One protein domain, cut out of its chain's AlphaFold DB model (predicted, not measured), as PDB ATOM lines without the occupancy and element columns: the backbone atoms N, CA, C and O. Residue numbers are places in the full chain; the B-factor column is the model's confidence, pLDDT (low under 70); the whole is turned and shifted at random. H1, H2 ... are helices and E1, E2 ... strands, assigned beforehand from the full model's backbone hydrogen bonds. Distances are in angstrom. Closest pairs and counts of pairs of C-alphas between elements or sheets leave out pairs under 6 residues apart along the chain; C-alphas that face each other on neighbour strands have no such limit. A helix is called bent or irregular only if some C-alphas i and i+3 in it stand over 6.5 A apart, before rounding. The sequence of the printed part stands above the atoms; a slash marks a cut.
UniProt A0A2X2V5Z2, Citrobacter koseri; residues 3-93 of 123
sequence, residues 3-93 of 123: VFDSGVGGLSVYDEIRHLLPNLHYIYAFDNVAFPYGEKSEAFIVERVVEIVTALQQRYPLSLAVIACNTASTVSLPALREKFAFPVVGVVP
ATOM      1  N   VAL A   3      43.678 -13.728 115.025       98.19
ATOM      2  CA  VAL A   3      45.143 -13.763 115.095       98.19
ATOM      3  C   VAL A   3      45.655 -14.066 113.689       98.19
ATOM      4  O   VAL A   3      45.297 -15.090 113.108       98.19
ATOM      5  N   PHE A   4      46.437 -13.151 113.123       98.19
ATOM      6  CA  PHE A   4      46.944 -13.239 111.758       98.19
ATOM      7  C   PHE A   4      48.471 -13.321 111.730       98.19
ATOM      8  O   PHE A   4      49.148 -12.507 112.359       98.19
ATOM      9  N   ASP A   5      49.016 -14.245 110.945       96.81
ATOM     10  CA  ASP A   5      50.450 -14.336 110.654       96.81
ATOM     11  C   ASP A   5      50.696 -14.549 109.148       96.81
ATOM     12  O   ASP A   5      49.799 -14.889 108.386       96.81
ATOM     13  N   SER A   6      51.928 -14.355 108.692       92.75
ATOM     14  CA  SER A   6      52.329 -14.772 107.342       92.75
ATOM     15  C   SER A   6      52.473 -16.295 107.217       92.75
ATOM     16  O   SER A   6      52.376 -16.822 106.117       92.75
ATOM     17  N   GLY A   7      52.690 -17.010 108.327       91.12
ATOM     18  CA  GLY A   7      52.866 -18.461 108.362       91.12
ATOM     19  C   GLY A   7      52.369 -19.086 109.670       91.12
ATOM     20  O   GLY A   7      51.376 -18.659 110.258       91.12
ATOM     21  N   VAL A   8      53.062 -20.131 110.128       90.69
ATOM     22  CA  VAL A   8      52.719 -20.854 111.370       90.69
ATOM     23  C   VAL A   8      53.450 -20.327 112.612       90.69
ATOM     24  O   VAL A   8      53.162 -20.766 113.721       90.69
ATOM     25  N   GLY A   9      54.392 -19.389 112.458       87.62
ATOM     26  CA  GLY A   9      55.206 -18.874 113.569       87.62
ATOM     27  C   GLY A   9      54.383 -18.136 114.632       87.62
ATOM     28  O   GLY A   9      54.703 -18.182 115.822       87.62
ATOM     29  N   GLY A  10      53.278 -17.519 114.212       92.44
ATOM     30  CA  GLY A  10      52.315 -16.835 115.066       92.44
ATOM     31  C   GLY A  10      51.501 -17.747 115.987       92.44
ATOM     32  O   GLY A  10      50.807 -17.225 116.859       92.44
ATOM     33  N   LEU A  11      51.594 -19.079 115.856       95.44
ATOM     34  CA  LEU A  11      50.916 -20.009 116.768       95.44
ATOM     35  C   LEU A  11      51.384 -19.839 118.217       95.44
ATOM     36  O   LEU A  11      50.566 -19.908 119.121       95.44
ATOM     37  N   SER A  12      52.657 -19.496 118.435       93.81
ATOM     38  CA  SER A  12      53.177 -19.179 119.774       93.81
ATOM     39  C   SER A  12      52.452 -17.990 120.425       93.81
ATOM     40  O   SER A  12      52.066 -18.048 121.589       93.81
ATOM     41  N   VAL A  13      52.196 -16.925 119.658       95.25
ATOM     42  CA  VAL A  13      51.426 -15.759 120.118       95.25
ATOM     43  C   VAL A  13      49.968 -16.145 120.369       95.25
ATOM     44  O   VAL A  13      49.380 -15.730 121.364       95.25
ATOM     45  N   TYR A  14      49.378 -16.946 119.479       96.62
ATOM     46  CA  TYR A  14      48.022 -17.462 119.655       96.62
ATOM     47  C   TYR A  14      47.877 -18.284 120.942       96.62
ATOM     48  O   TYR A  14      46.931 -18.044 121.694       96.62
ATOM     49  N   ASP A  15      48.805 -19.204 121.206       96.88
ATOM     50  CA  ASP A  15      48.768 -20.096 122.363       96.88
ATOM     51  C   ASP A  15      48.840 -19.309 123.677       96.88
ATOM     52  O   ASP A  15      48.023 -19.539 124.570       96.88
ATOM     53  N   GLU A  16      49.720 -18.307 123.767       96.75
ATOM     54  CA  GLU A  16      49.805 -17.420 124.936       96.75
ATOM     55  C   GLU A  16      48.509 -16.627 125.159       96.75
ATOM     56  O   GLU A  16      47.980 -16.559 126.273       96.75
ATOM     57  N   ILE A  17      47.931 -16.064 124.091       96.38
ATOM     58  CA  ILE A  17      46.662 -15.331 124.199       96.38
ATOM     59  C   ILE A  17      45.530 -16.274 124.620       96.38
ATOM     60  O   ILE A  17      44.675 -15.892 125.420       96.38
ATOM     61  N   ARG A  18      45.495 -17.495 124.079       96.94
ATOM     62  CA  ARG A  18      44.498 -18.508 124.435       96.94
ATOM     63  C   ARG A  18      44.637 -18.946 125.886       96.94
ATOM     64  O   ARG A  18      43.621 -19.113 126.552       96.94
ATOM     65  N   HIS A  19      45.858 -19.111 126.379       97.50
ATOM     66  CA  HIS A  19      46.103 -19.462 127.772       97.50
ATOM     67  C   HIS A  19      45.583 -18.379 128.731       97.50
ATOM     68  O   HIS A  19      44.945 -18.693 129.734       97.50
ATOM     69  N   LEU A  20      45.790 -17.100 128.398       97.38
ATOM     70  CA  LEU A  20      45.325 -15.973 129.213       97.38
ATOM     71  C   LEU A  20      43.815 -15.702 129.095       97.38
ATOM     72  O   LEU A  20      43.203 -15.232 130.053       97.38
ATOM     73  N   LEU A  21      43.211 -15.965 127.930       96.50
ATOM     74  CA  LEU A  21      41.816 -15.623 127.620       96.50
ATOM     75  C   LEU A  21      41.025 -16.822 127.045       96.50
ATOM     76  O   LEU A  21      40.395 -16.705 125.994       96.50
ATOM     77  N   PRO A  22      40.972 -17.977 127.734       95.81
ATOM     78  CA  PRO A  22      40.552 -19.262 127.153       95.81
ATOM     79  C   PRO A  22      39.113 -19.308 126.626       95.81
ATOM     80  O   PRO A  22      38.790 -20.151 125.793       95.81
ATOM     81  N   ASN A  23      38.254 -18.402 127.093       95.88
ATOM     82  CA  ASN A  23      36.825 -18.386 126.784       95.88
ATOM     83  C   ASN A  23      36.465 -17.514 125.567       95.88
ATOM     84  O   ASN A  23      35.284 -17.312 125.287       95.88
ATOM     85  N   LEU A  24      37.450 -16.955 124.856       94.50
ATOM     86  CA  LEU A  24      37.191 -16.189 123.638       94.50
ATOM     87  C   LEU A  24      37.020 -17.096 122.415       94.50
ATOM     88  O   LEU A  24      37.555 -18.198 122.331       94.50
ATOM     89  N   HIS A  25      36.311 -16.584 121.411       95.25
ATOM     90  CA  HIS A  25      36.288 -17.189 120.082       95.25
ATOM     91  C   HIS A  25      37.456 -16.671 119.246       95.25
ATOM     92  O   HIS A  25      37.643 -15.455 119.092       95.25
ATOM     93  N   TYR A  26      38.209 -17.600 118.665       96.50
ATOM     94  CA  TYR A  26      39.419 -17.313 117.908       96.50
ATOM     95  C   TYR A  26      39.268 -17.708 116.445       96.50
ATOM     96  O   TYR A  26      38.733 -18.766 116.128       96.50
ATOM     97  N   ILE A  27      39.812 -16.869 115.571       97.50
ATOM     98  CA  ILE A  27      40.113 -17.205 114.185       97.50
ATOM     99  C   ILE A  27      41.623 -17.058 114.053       97.50
ATOM    100  O   ILE A  27      42.138 -15.959 114.245       97.50
ATOM    101  N   TYR A  28      42.322 -18.148 113.753       97.25
ATOM    102  CA  TYR A  28      43.716 -18.085 113.328       97.25
ATOM    103  C   TYR A  28      43.748 -18.143 111.803       97.25
ATOM    104  O   TYR A  28      43.191 -19.066 111.209       97.25
ATOM    105  N   ALA A  29      44.374 -17.156 111.173       97.25
ATOM    106  CA  ALA A  29      44.538 -17.116 109.727       97.25
ATOM    107  C   ALA A  29      46.002 -16.862 109.384       97.25
ATOM    108  O   ALA A  29      46.676 -16.077 110.050       97.25
ATOM    109  N   PHE A  30      46.482 -17.502 108.321       96.00
ATOM    110  CA  PHE A  30      47.809 -17.224 107.802       96.00
ATOM    111  C   PHE A  30      47.856 -17.274 106.282       96.00
ATOM    112  O   PHE A  30      47.126 -18.043 105.652       96.00
ATOM    113  N   ASP A  31      48.711 -16.439 105.693       96.38
ATOM    114  CA  ASP A  31      48.856 -16.328 104.239       96.38
ATOM    115  C   ASP A  31      49.985 -17.209 103.699       96.38
ATOM    116  O   ASP A  31      51.044 -16.735 103.286       96.38
ATOM    117  N   ASN A  32      49.728 -18.517 103.652       93.31
ATOM    118  CA  ASN A  32      50.688 -19.483 103.118       93.31
ATOM    119  C   ASN A  32      51.086 -19.208 101.657       93.31
ATOM    120  O   ASN A  32      52.154 -19.623 101.226       93.31
ATOM    121  N   VAL A  33      50.223 -18.535 100.885       95.19
ATOM    122  CA  VAL A  33      50.453 -18.276  99.456       95.19
ATOM    123  C   VAL A  33      51.554 -17.238  99.255       95.19
ATOM    124  O   VAL A  33      52.379 -17.397  98.359       95.19
ATOM    125  N   ALA A  34      51.586 -16.188 100.076       94.69
ATOM    126  CA  ALA A  34      52.594 -15.135  99.962       94.69
ATOM    127  C   ALA A  34      53.747 -15.265 100.972       94.69
ATOM    128  O   ALA A  34      54.627 -14.398 101.014       94.69
ATOM    129  N   PHE A  35      53.778 -16.342 101.759       92.19
ATOM    130  CA  PHE A  35      54.900 -16.664 102.634       92.19
ATOM    131  C   PHE A  35      56.207 -16.872 101.830       92.19
ATOM    132  O   PHE A  35      56.171 -17.502 100.772       92.19
ATOM    133  N   PRO A  36      57.374 -16.403 102.317       91.94
ATOM    134  CA  PRO A  36      57.578 -15.566 103.499       91.94
ATOM    135  C   PRO A  36      57.413 -14.069 103.198       91.94
ATOM    136  O   PRO A  36      57.884 -13.551 102.186       91.94
ATOM    137  N   TYR A  37      56.826 -13.327 104.140       92.88
ATOM    138  CA  TYR A  37      56.638 -11.876 103.993       92.88
ATOM    139  C   TYR A  37      57.946 -11.082 104.033       92.88
ATOM    140  O   TYR A  37      58.021 -10.002 103.462       92.88
ATOM    141  N   GLY A  38      58.996 -11.611 104.668       87.75
ATOM    142  CA  GLY A  38      60.295 -10.936 104.777       87.75
ATOM    143  C   GLY A  38      60.994 -10.647 103.441       87.75
ATOM    144  O   GLY A  38      61.952  -9.877 103.426       87.75
ATOM    145  N   GLU A  39      60.528 -11.250 102.346       90.06
ATOM    146  CA  GLU A  39      61.058 -11.089 100.986       90.06
ATOM    147  C   GLU A  39      60.176 -10.199 100.097       90.06
ATOM    148  O   GLU A  39      60.477 -10.002  98.920       90.06
ATOM    149  N   LYS A  40      59.059  -9.690 100.627       93.50
ATOM    150  CA  LYS A  40      58.088  -8.891  99.874       93.50
ATOM    151  C   LYS A  40      58.287  -7.401 100.140       93.50
ATOM    152  O   LYS A  40      58.852  -7.008 101.159       93.50
ATOM    153  N   SER A  41      57.814  -6.565  99.216       94.75
ATOM    154  CA  SER A  41      57.806  -5.116  99.422       94.75
ATOM    155  C   SER A  41      56.790  -4.724 100.494       94.75
ATOM    156  O   SER A  41      55.773  -5.394 100.681       94.75
ATOM    157  N   GLU A  42      57.038  -3.610 101.181       94.19
ATOM    158  CA  GLU A  42      56.129  -3.109 102.218       94.19
ATOM    159  C   GLU A  42      54.729  -2.843 101.655       94.19
ATOM    160  O   GLU A  42      53.743  -3.290 102.235       94.19
ATOM    161  N   ALA A  43      54.644  -2.210 100.480       96.75
ATOM    162  CA  ALA A  43      53.380  -1.935  99.797       96.75
ATOM    163  C   ALA A  43      52.577  -3.217  99.522       96.75
ATOM    164  O   ALA A  43      51.385  -3.264  99.820       96.75
ATOM    165  N   PHE A  44      53.242  -4.274  99.037       97.69
ATOM    166  CA  PHE A  44      52.600  -5.569  98.817       97.69
ATOM    167  C   PHE A  44      52.043  -6.143 100.125       97.69
ATOM    168  O   PHE A  44      50.903  -6.595 100.166       97.69
ATOM    169  N   ILE A  45      52.828  -6.112 101.207       97.00
ATOM    170  CA  ILE A  45      52.402  -6.645 102.509       97.00
ATOM    171  C   ILE A  45      51.198  -5.864 103.039       97.00
ATOM    172  O   ILE A  45      50.243  -6.474 103.516       97.00
ATOM    173  N   VAL A  46      51.223  -4.533 102.955       98.12
ATOM    174  CA  VAL A  46      50.119  -3.679 103.412       98.12
ATOM    175  C   VAL A  46      48.835  -4.009 102.655       98.12
ATOM    176  O   VAL A  46      47.827  -4.316 103.292       98.12
ATOM    177  N   GLU A  47      48.877  -4.003 101.321       98.44
ATOM    178  CA  GLU A  47      47.714  -4.301 100.477       98.44
ATOM    179  C   GLU A  47      47.160  -5.699 100.771       98.44
ATOM    180  O   GLU A  47      45.971  -5.858 101.062       98.44
ATOM    181  N   ARG A  48      48.045  -6.701 100.807       98.06
ATOM    182  CA  ARG A  48      47.684  -8.101 101.026       98.06
ATOM    183  C   ARG A  48      47.041  -8.340 102.389       98.06
ATOM    184  O   ARG A  48      46.024  -9.024 102.491       98.06
ATOM    185  N   VAL A  49      47.615  -7.783 103.455       98.19
ATOM    186  CA  VAL A  49      47.077  -7.951 104.816       98.19
ATOM    187  C   VAL A  49      45.737  -7.235 104.951       98.19
ATOM    188  O   VAL A  49      44.799  -7.797 105.516       98.19
ATOM    189  N   VAL A  50      45.610  -6.029 104.392       98.50
ATOM    190  CA  VAL A  50      44.340  -5.294 104.369       98.50
ATOM    191  C   VAL A  50      43.260  -6.086 103.627       98.50
ATOM    192  O   VAL A  50      42.133  -6.174 104.123       98.50
ATOM    193  N   GLU A  51      43.582  -6.682 102.477       98.50
ATOM    194  CA  GLU A  51      42.663  -7.521 101.699       98.50
ATOM    195  C   GLU A  51      42.170  -8.721 102.521       98.50
ATOM    196  O   GLU A  51      40.961  -8.915 102.676       98.50
ATOM    197  N   ILE A  52      43.090  -9.479 103.127       98.19
ATOM    198  CA  ILE A  52      42.755 -10.674 103.915       98.19
ATOM    199  C   ILE A  52      41.884 -10.320 105.123       98.19
ATOM    200  O   ILE A  52      40.859 -10.965 105.358       98.19
ATOM    201  N   VAL A  53      42.256  -9.286 105.885       98.38
ATOM    202  CA  VAL A  53      41.482  -8.864 107.063       98.38
ATOM    203  C   VAL A  53      40.093  -8.369 106.644       98.38
ATOM    204  O   VAL A  53      39.109  -8.691 107.311       98.38
ATOM    205  N   THR A  54      39.984  -7.679 105.500       98.38
ATOM    206  CA  THR A  54      38.690  -7.257 104.933       98.38
ATOM    207  C   THR A  54      37.817  -8.471 104.608       98.38
ATOM    208  O   THR A  54      36.662  -8.532 105.031       98.38
ATOM    209  N   ALA A  55      38.367  -9.466 103.907       98.25
ATOM    210  CA  ALA A  55      37.639 -10.678 103.533       98.25
ATOM    211  C   ALA A  55      37.187 -11.493 104.759       98.25
ATOM    212  O   ALA A  55      36.094 -12.065 104.767       98.25
ATOM    213  N   LEU A  56      38.000 -11.532 105.819       98.06
ATOM    214  CA  LEU A  56      37.642 -12.198 107.072       98.06
ATOM    215  C   LEU A  56      36.548 -11.447 107.833       98.06
ATOM    216  O   LEU A  56      35.623 -12.093 108.320       98.06
ATOM    217  N   GLN A  57      36.601 -10.113 107.894       97.12
ATOM    218  CA  GLN A  57      35.552  -9.311 108.529       97.12
ATOM    219  C   GLN A  57      34.197  -9.455 107.822       97.12
ATOM    220  O   GLN A  57      33.158  -9.472 108.476       97.12
ATOM    221  N   GLN A  58      34.190  -9.593 106.493       97.44
ATOM    222  CA  GLN A  58      32.955  -9.833 105.736       97.44
ATOM    223  C   GLN A  58      32.303 -11.182 106.072       97.44
ATOM    224  O   GLN A  58      31.092 -11.329 105.935       97.44
ATOM    225  N   ARG A  59      33.096 -12.172 106.498       97.19
ATOM    226  CA  ARG A  59      32.620 -13.523 106.836       97.19
ATOM    227  C   ARG A  59      32.326 -13.701 108.321       97.19
ATOM    228  O   ARG A  59      31.466 -14.502 108.673       97.19
ATOM    229  N   TYR A  60      33.041 -12.983 109.182       96.69
ATOM    230  CA  TYR A  60      32.984 -13.155 110.627       96.69
ATOM    231  C   TYR A  60      32.976 -11.802 111.347       96.69
ATOM    232  O   TYR A  60      33.766 -10.922 111.003       96.69
ATOM    233  N   PRO A  61      32.164 -11.633 112.406       94.69
ATOM    234  CA  PRO A  61      32.179 -10.416 113.209       94.69
ATOM    235  C   PRO A  61      33.476 -10.335 114.028       94.69
ATOM    236  O   PRO A  61      33.625 -10.974 115.072       94.69
ATOM    237  N   LEU A  62      34.445  -9.555 113.545       97.12
ATOM    238  CA  LEU A  62      35.716  -9.341 114.237       97.12
ATOM    239  C   LEU A  62      35.584  -8.222 115.275       97.12
ATOM    240  O   LEU A  62      35.242  -7.092 114.943       97.12
ATOM    241  N   SER A  63      35.901  -8.536 116.532       96.62
ATOM    242  CA  SER A  63      35.943  -7.571 117.642       96.62
ATOM    243  C   SER A  63      37.348  -7.043 117.960       96.62
ATOM    244  O   SER A  63      37.479  -6.062 118.682       96.62
ATOM    245  N   LEU A  64      38.391  -7.709 117.456       97.50
ATOM    246  CA  LEU A  64      39.811  -7.416 117.676       97.50
ATOM    247  C   LEU A  64      40.630  -8.212 116.655       97.50
ATOM    248  O   LEU A  64      40.319  -9.388 116.412       97.50
ATOM    249  N   ALA A  65      41.685  -7.603 116.115       98.31
ATOM    250  CA  ALA A  65      42.705  -8.292 115.332       98.31
ATOM    251  C   ALA A  65      44.089  -8.150 115.974       98.31
ATOM    252  O   ALA A  65      44.510  -7.055 116.350       98.31
ATOM    253  N   VAL A  66      44.798  -9.272 116.061       98.25
ATOM    254  CA  VAL A  66      46.197  -9.362 116.465       98.25
ATOM    255  C   VAL A  66      47.019  -9.762 115.249       98.25
ATOM    256  O   VAL A  66      46.834 -10.846 114.701       98.25
ATOM    257  N   ILE A  67      47.939  -8.902 114.832       97.94
ATOM    258  CA  ILE A  67      48.940  -9.212 113.815       97.94
ATOM    259  C   ILE A  67      50.140  -9.823 114.546       97.94
ATOM    260  O   ILE A  67      50.886  -9.132 115.231       97.94
ATOM    261  N   ALA A  68      50.282 -11.144 114.468       96.62
ATOM    262  CA  ALA A  68      51.328 -11.915 115.142       96.62
ATOM    263  C   ALA A  68      52.634 -11.993 114.331       96.62
ATOM    264  O   ALA A  68      53.687 -12.320 114.875       96.62
ATOM    265  N   CYS A  69      52.599 -11.654 113.038       94.50
ATOM    266  CA  CYS A  69      53.803 -11.549 112.220       94.50
ATOM    267  C   CYS A  69      54.562 -10.259 112.549       94.50
ATOM    268  O   CYS A  69      54.005  -9.173 112.373       94.50
ATOM    269  N   ASN A  70      55.843 -10.343 112.922       91.88
ATOM    270  CA  ASN A  70      56.685  -9.153 113.110       91.88
ATOM    271  C   ASN A  70      56.752  -8.300 111.834       91.88
ATOM    272  O   ASN A  70      56.460  -7.111 111.882       91.88
ATOM    273  N   THR A  71      57.063  -8.906 110.683       91.44
ATOM    274  CA  THR A  71      57.182  -8.184 109.407       91.44
ATOM    275  C   THR A  71      55.874  -7.495 109.021       91.44
ATOM    276  O   THR A  71      55.887  -6.311 108.702       91.44
ATOM    277  N   ALA A  72      54.734  -8.194 109.108       94.62
ATOM    278  CA  ALA A  72      53.444  -7.575 108.801       94.62
ATOM    279  C   ALA A  72      53.081  -6.479 109.809       94.62
ATOM    280  O   ALA A  72      52.598  -5.424 109.406       94.62
ATOM    281  N   SER A  73      53.323  -6.700 111.106       94.38
ATOM    282  CA  SER A  73      53.003  -5.723 112.154       94.38
ATOM    283  C   SER A  73      53.736  -4.408 111.946       94.38
ATOM    284  O   SER A  73      53.155  -3.343 112.131       94.38
ATOM    285  N   THR A  74      54.999  -4.466 111.527       90.31
ATOM    286  CA  THR A  74      55.797  -3.256 111.361       90.31
ATOM    287  C   THR A  74      55.264  -2.335 110.261       90.31
ATOM    288  O   THR A  74      55.325  -1.121 110.428       90.31
ATOM    289  N   VAL A  75      54.692  -2.883 109.184       93.00
ATOM    290  CA  VAL A  75      54.287  -2.086 108.009       93.00
ATOM    291  C   VAL A  75      52.774  -1.882 107.889       93.00
ATOM    292  O   VAL A  75      52.329  -0.836 107.434       93.00
ATOM    293  N   SER A  76      51.954  -2.851 108.314       96.19
ATOM    294  CA  SER A  76      50.504  -2.844 108.041       96.19
ATOM    295  C   SER A  76      49.646  -2.205 109.132       96.19
ATOM    296  O   SER A  76      48.511  -1.820 108.858       96.19
ATOM    297  N   LEU A  77      50.158  -2.047 110.360       96.81
ATOM    298  CA  LEU A  77      49.359  -1.529 111.477       96.81
ATOM    299  C   LEU A  77      48.714  -0.157 111.218       96.81
ATOM    300  O   LEU A  77      47.546  -0.019 111.586       96.81
ATOM    301  N   PRO A  78      49.392   0.847 110.619       96.81
ATOM    302  CA  PRO A  78      48.758   2.134 110.333       96.81
ATOM    303  C   PRO A  78      47.534   1.989 109.421       96.81
ATOM    304  O   PRO A  78      46.443   2.402 109.804       96.81
ATOM    305  N   ALA A  79      47.687   1.301 108.285       98.19
ATOM    306  CA  ALA A  79      46.609   1.094 107.317       98.19
ATOM    307  C   ALA A  79      45.437   0.289 107.908       98.19
ATOM    308  O   ALA A  79      44.271   0.593 107.661       98.19
ATOM    309  N   LEU A  80      45.733  -0.726 108.725       98.44
ATOM    310  CA  LEU A  80      44.703  -1.515 109.398       98.44
ATOM    311  C   LEU A  80      43.917  -0.680 110.420       98.44
ATOM    312  O   LEU A  80      42.696  -0.790 110.483       98.44
ATOM    313  N   ARG A  81      44.602   0.155 111.208       98.38
ATOM    314  CA  ARG A  81      43.966   1.021 112.216       98.38
ATOM    315  C   ARG A  81      43.148   2.148 111.601       98.38
ATOM    316  O   ARG A  81      42.169   2.565 112.201       98.38
ATOM    317  N   GLU A  82      43.553   2.637 110.435       98.31
ATOM    318  CA  GLU A  82      42.786   3.630 109.684       98.31
ATOM    319  C   GLU A  82      41.514   3.019 109.083       98.31
ATOM    320  O   GLU A  82      40.443   3.620 109.139       98.31
ATOM    321  N   LYS A  83      41.613   1.801 108.535       98.25
ATOM    322  CA  LYS A  83      40.501   1.155 107.829       98.25
ATOM    323  C   LYS A  83      39.452   0.530 108.750       98.25
ATOM    324  O   LYS A  83      38.267   0.536 108.415       98.25
ATOM    325  N   PHE A  84      39.871  -0.085 109.854       98.06
ATOM    326  CA  PHE A  84      38.996  -0.915 110.679       98.06
ATOM    327  C   PHE A  84      38.629  -0.232 111.997       98.06
ATOM    328  O   PHE A  84      39.488   0.260 112.717       98.06
ATOM    329  N   ALA A  85      37.339  -0.261 112.342       96.88
ATOM    330  CA  ALA A  85      36.833   0.327 113.584       96.88
ATOM    331  C   ALA A  85      37.153  -0.510 114.836       96.88
ATOM    332  O   ALA A  85      37.168   0.020 115.947       96.88
ATOM    333  N   PHE A  86      37.380  -1.818 114.683       97.62
ATOM    334  CA  PHE A  86      37.807  -2.665 115.795       97.62
ATOM    335  C   PHE A  86      39.296  -2.437 116.105       97.62
ATOM    336  O   PHE A  86      40.069  -2.107 115.204       97.62
ATOM    337  N   PRO A  87      39.748  -2.657 117.352       98.12
ATOM    338  CA  PRO A  87      41.147  -2.454 117.697       98.12
ATOM    339  C   PRO A  87      42.076  -3.401 116.926       98.12
ATOM    340  O   PRO A  87      41.779  -4.586 116.753       98.12
ATOM    341  N   VAL A  88      43.235  -2.881 116.518       98.31
ATOM    342  CA  VAL A  88      44.297  -3.657 115.863       98.31
ATOM    343  C   VAL A  88      45.587  -3.559 116.675       98.31
ATOM    344  O   VAL A  88      46.183  -2.483 116.837       98.31
ATOM    345  N   VAL A  89      46.018  -4.710 117.177       97.12
ATOM    346  CA  VAL A  89      47.255  -4.896 117.937       97.12
ATOM    347  C   VAL A  89      48.245  -5.627 117.045       97.12
ATOM    348  O   VAL A  89      47.868  -6.531 116.311       97.12
ATOM    349  N   GLY A  90      49.514  -5.245 117.091       94.94
ATOM    350  CA  GLY A  90      50.569  -6.008 116.438       94.94
ATOM    351  C   GLY A  90      51.710  -6.255 117.399       94.94
ATOM    352  O   GLY A  90      51.794  -5.631 118.461       94.94
ATOM    353  N   VAL A  91      52.578  -7.172 117.013       91.00
ATOM    354  CA  VAL A  91      53.811  -7.450 117.740       91.00
ATOM    355  C   VAL A  91      54.932  -6.542 117.245       91.00
ATOM    356  O   VAL A  91      54.956  -6.098 116.099       91.00
ATOM    357  N   VAL A  92      55.877  -6.251 118.128       80.69
ATOM    358  CA  VAL A  92      57.139  -5.605 117.771       80.69
ATOM    359  C   VAL A  92      58.279  -6.476 118.277       80.69
ATOM    360  O   VAL A  92      58.108  -7.159 119.292       80.69
ATOM    361  N   PRO A  93      59.454  -6.440 117.629       77.56
ATOM    362  CA  PRO A  93      60.627  -7.127 118.144       77.56
ATOM    363  C   PRO A  93      60.890  -6.744 119.602       77.56
ATOM    364  O   PRO A  93      60.786  -5.573 119.983       77.56
TER     365      PRO A  93
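Overview. This is residues 3 to 93 of the 123 residues of a protein of Citrobacter koseri (UniProt A0A2X2V5Z2). A small sheet of four short parallel strands makes the core, with H2 and H3 over one of its faces and H1 over the other. H2, the longest helix, meets H3 at a steep angle near its own first residues, while the turn at residues 19 to 24 sticks out. The printed part has 91 residues, with three named helices and four named strands in the order E1 H1 E2 H2 E3 H3 E4; the sheet's order is E2 E1 E3 E4, and the class is mixed, helices and strands. The whole is compact, with a radius of gyration of the C-alphas of 12.3 A and spans of 37 by 25 by 23 A.

Along the chain. The inner strands are E1, residues 3 to 5, 6.9 A long from C-alpha 3 at (45.143, -13.763, 115.095), and E3, residues 65 to 67, 6.5 A. The edge strands are E2, residues 27 to 30, 10.0 A, and E4, residues 88 to 90, 6.7 A, which ends with C-alpha 90 at (50.569, -6.008, 116.438). H1 is residues 11 to 20, 14.2 A. H2 is residues 42 to 59, 26.1 A, beginning with C-alpha 42 at (56.129, -3.109, 102.218). H3 is residues 70 to 83, 19.9 A; it is irregular, with C-alphas 75 and 78 7.3 A apart.

Arrangement. E2 and E1 are parallel at 7 degrees, with N 3 and O 27 2.8 A apart, within hydrogen-bond range. E1 and E3 are parallel at 26 degrees, with N 4 and O 66 within range at 2.8 A. E3 and E4 are parallel at 22 degrees, with N 67 and O 89 within range at 2.8 A. H3 is on the sheet at a height of 7.4 A, over E4 and along the strands, at 13 degrees to E4 on the local plane; their closest C-alphas, Ser 73 and Gly 90, are 4.9 A apart. H2 is on the same face at a height of 10.1 A, over E1 and only just over E2, where 3 of its C-alphas fall; it is only just slantwise to the strands, at 33 degrees to E1 on the local plane. With residues 42 to 50 alone, H2 touches H3, the same way at a steep tilt of 59 degrees; their closest C-alphas, Val 46 and Ser 76, are 4.7 A apart. H1 is on the opposite face at a height of 9.9 A, over E1 and along the strands, and is apart from H2 and H3. The units E1, H1, E2 and E3, H3, E4 are strand-helix-strand units, two parallel neighbour strands with a helix between, and E2, H2, E3 is a split one, with E1 between its strands; the three crossovers are right-handed. In H1 and H2 every O i to N i+4 pair is within hydrogen-bond range, in H3 6 of 10.

Size, cuts and confidence. The C-alphas of Asn 23 and Ser 41, the two farthest apart, are 36.9 A apart. The printed part has no cut. The link from E2 to H2, 11 residues, is long. The mean pLDDT of the printed part is 95.5, and no printed residue is under 70.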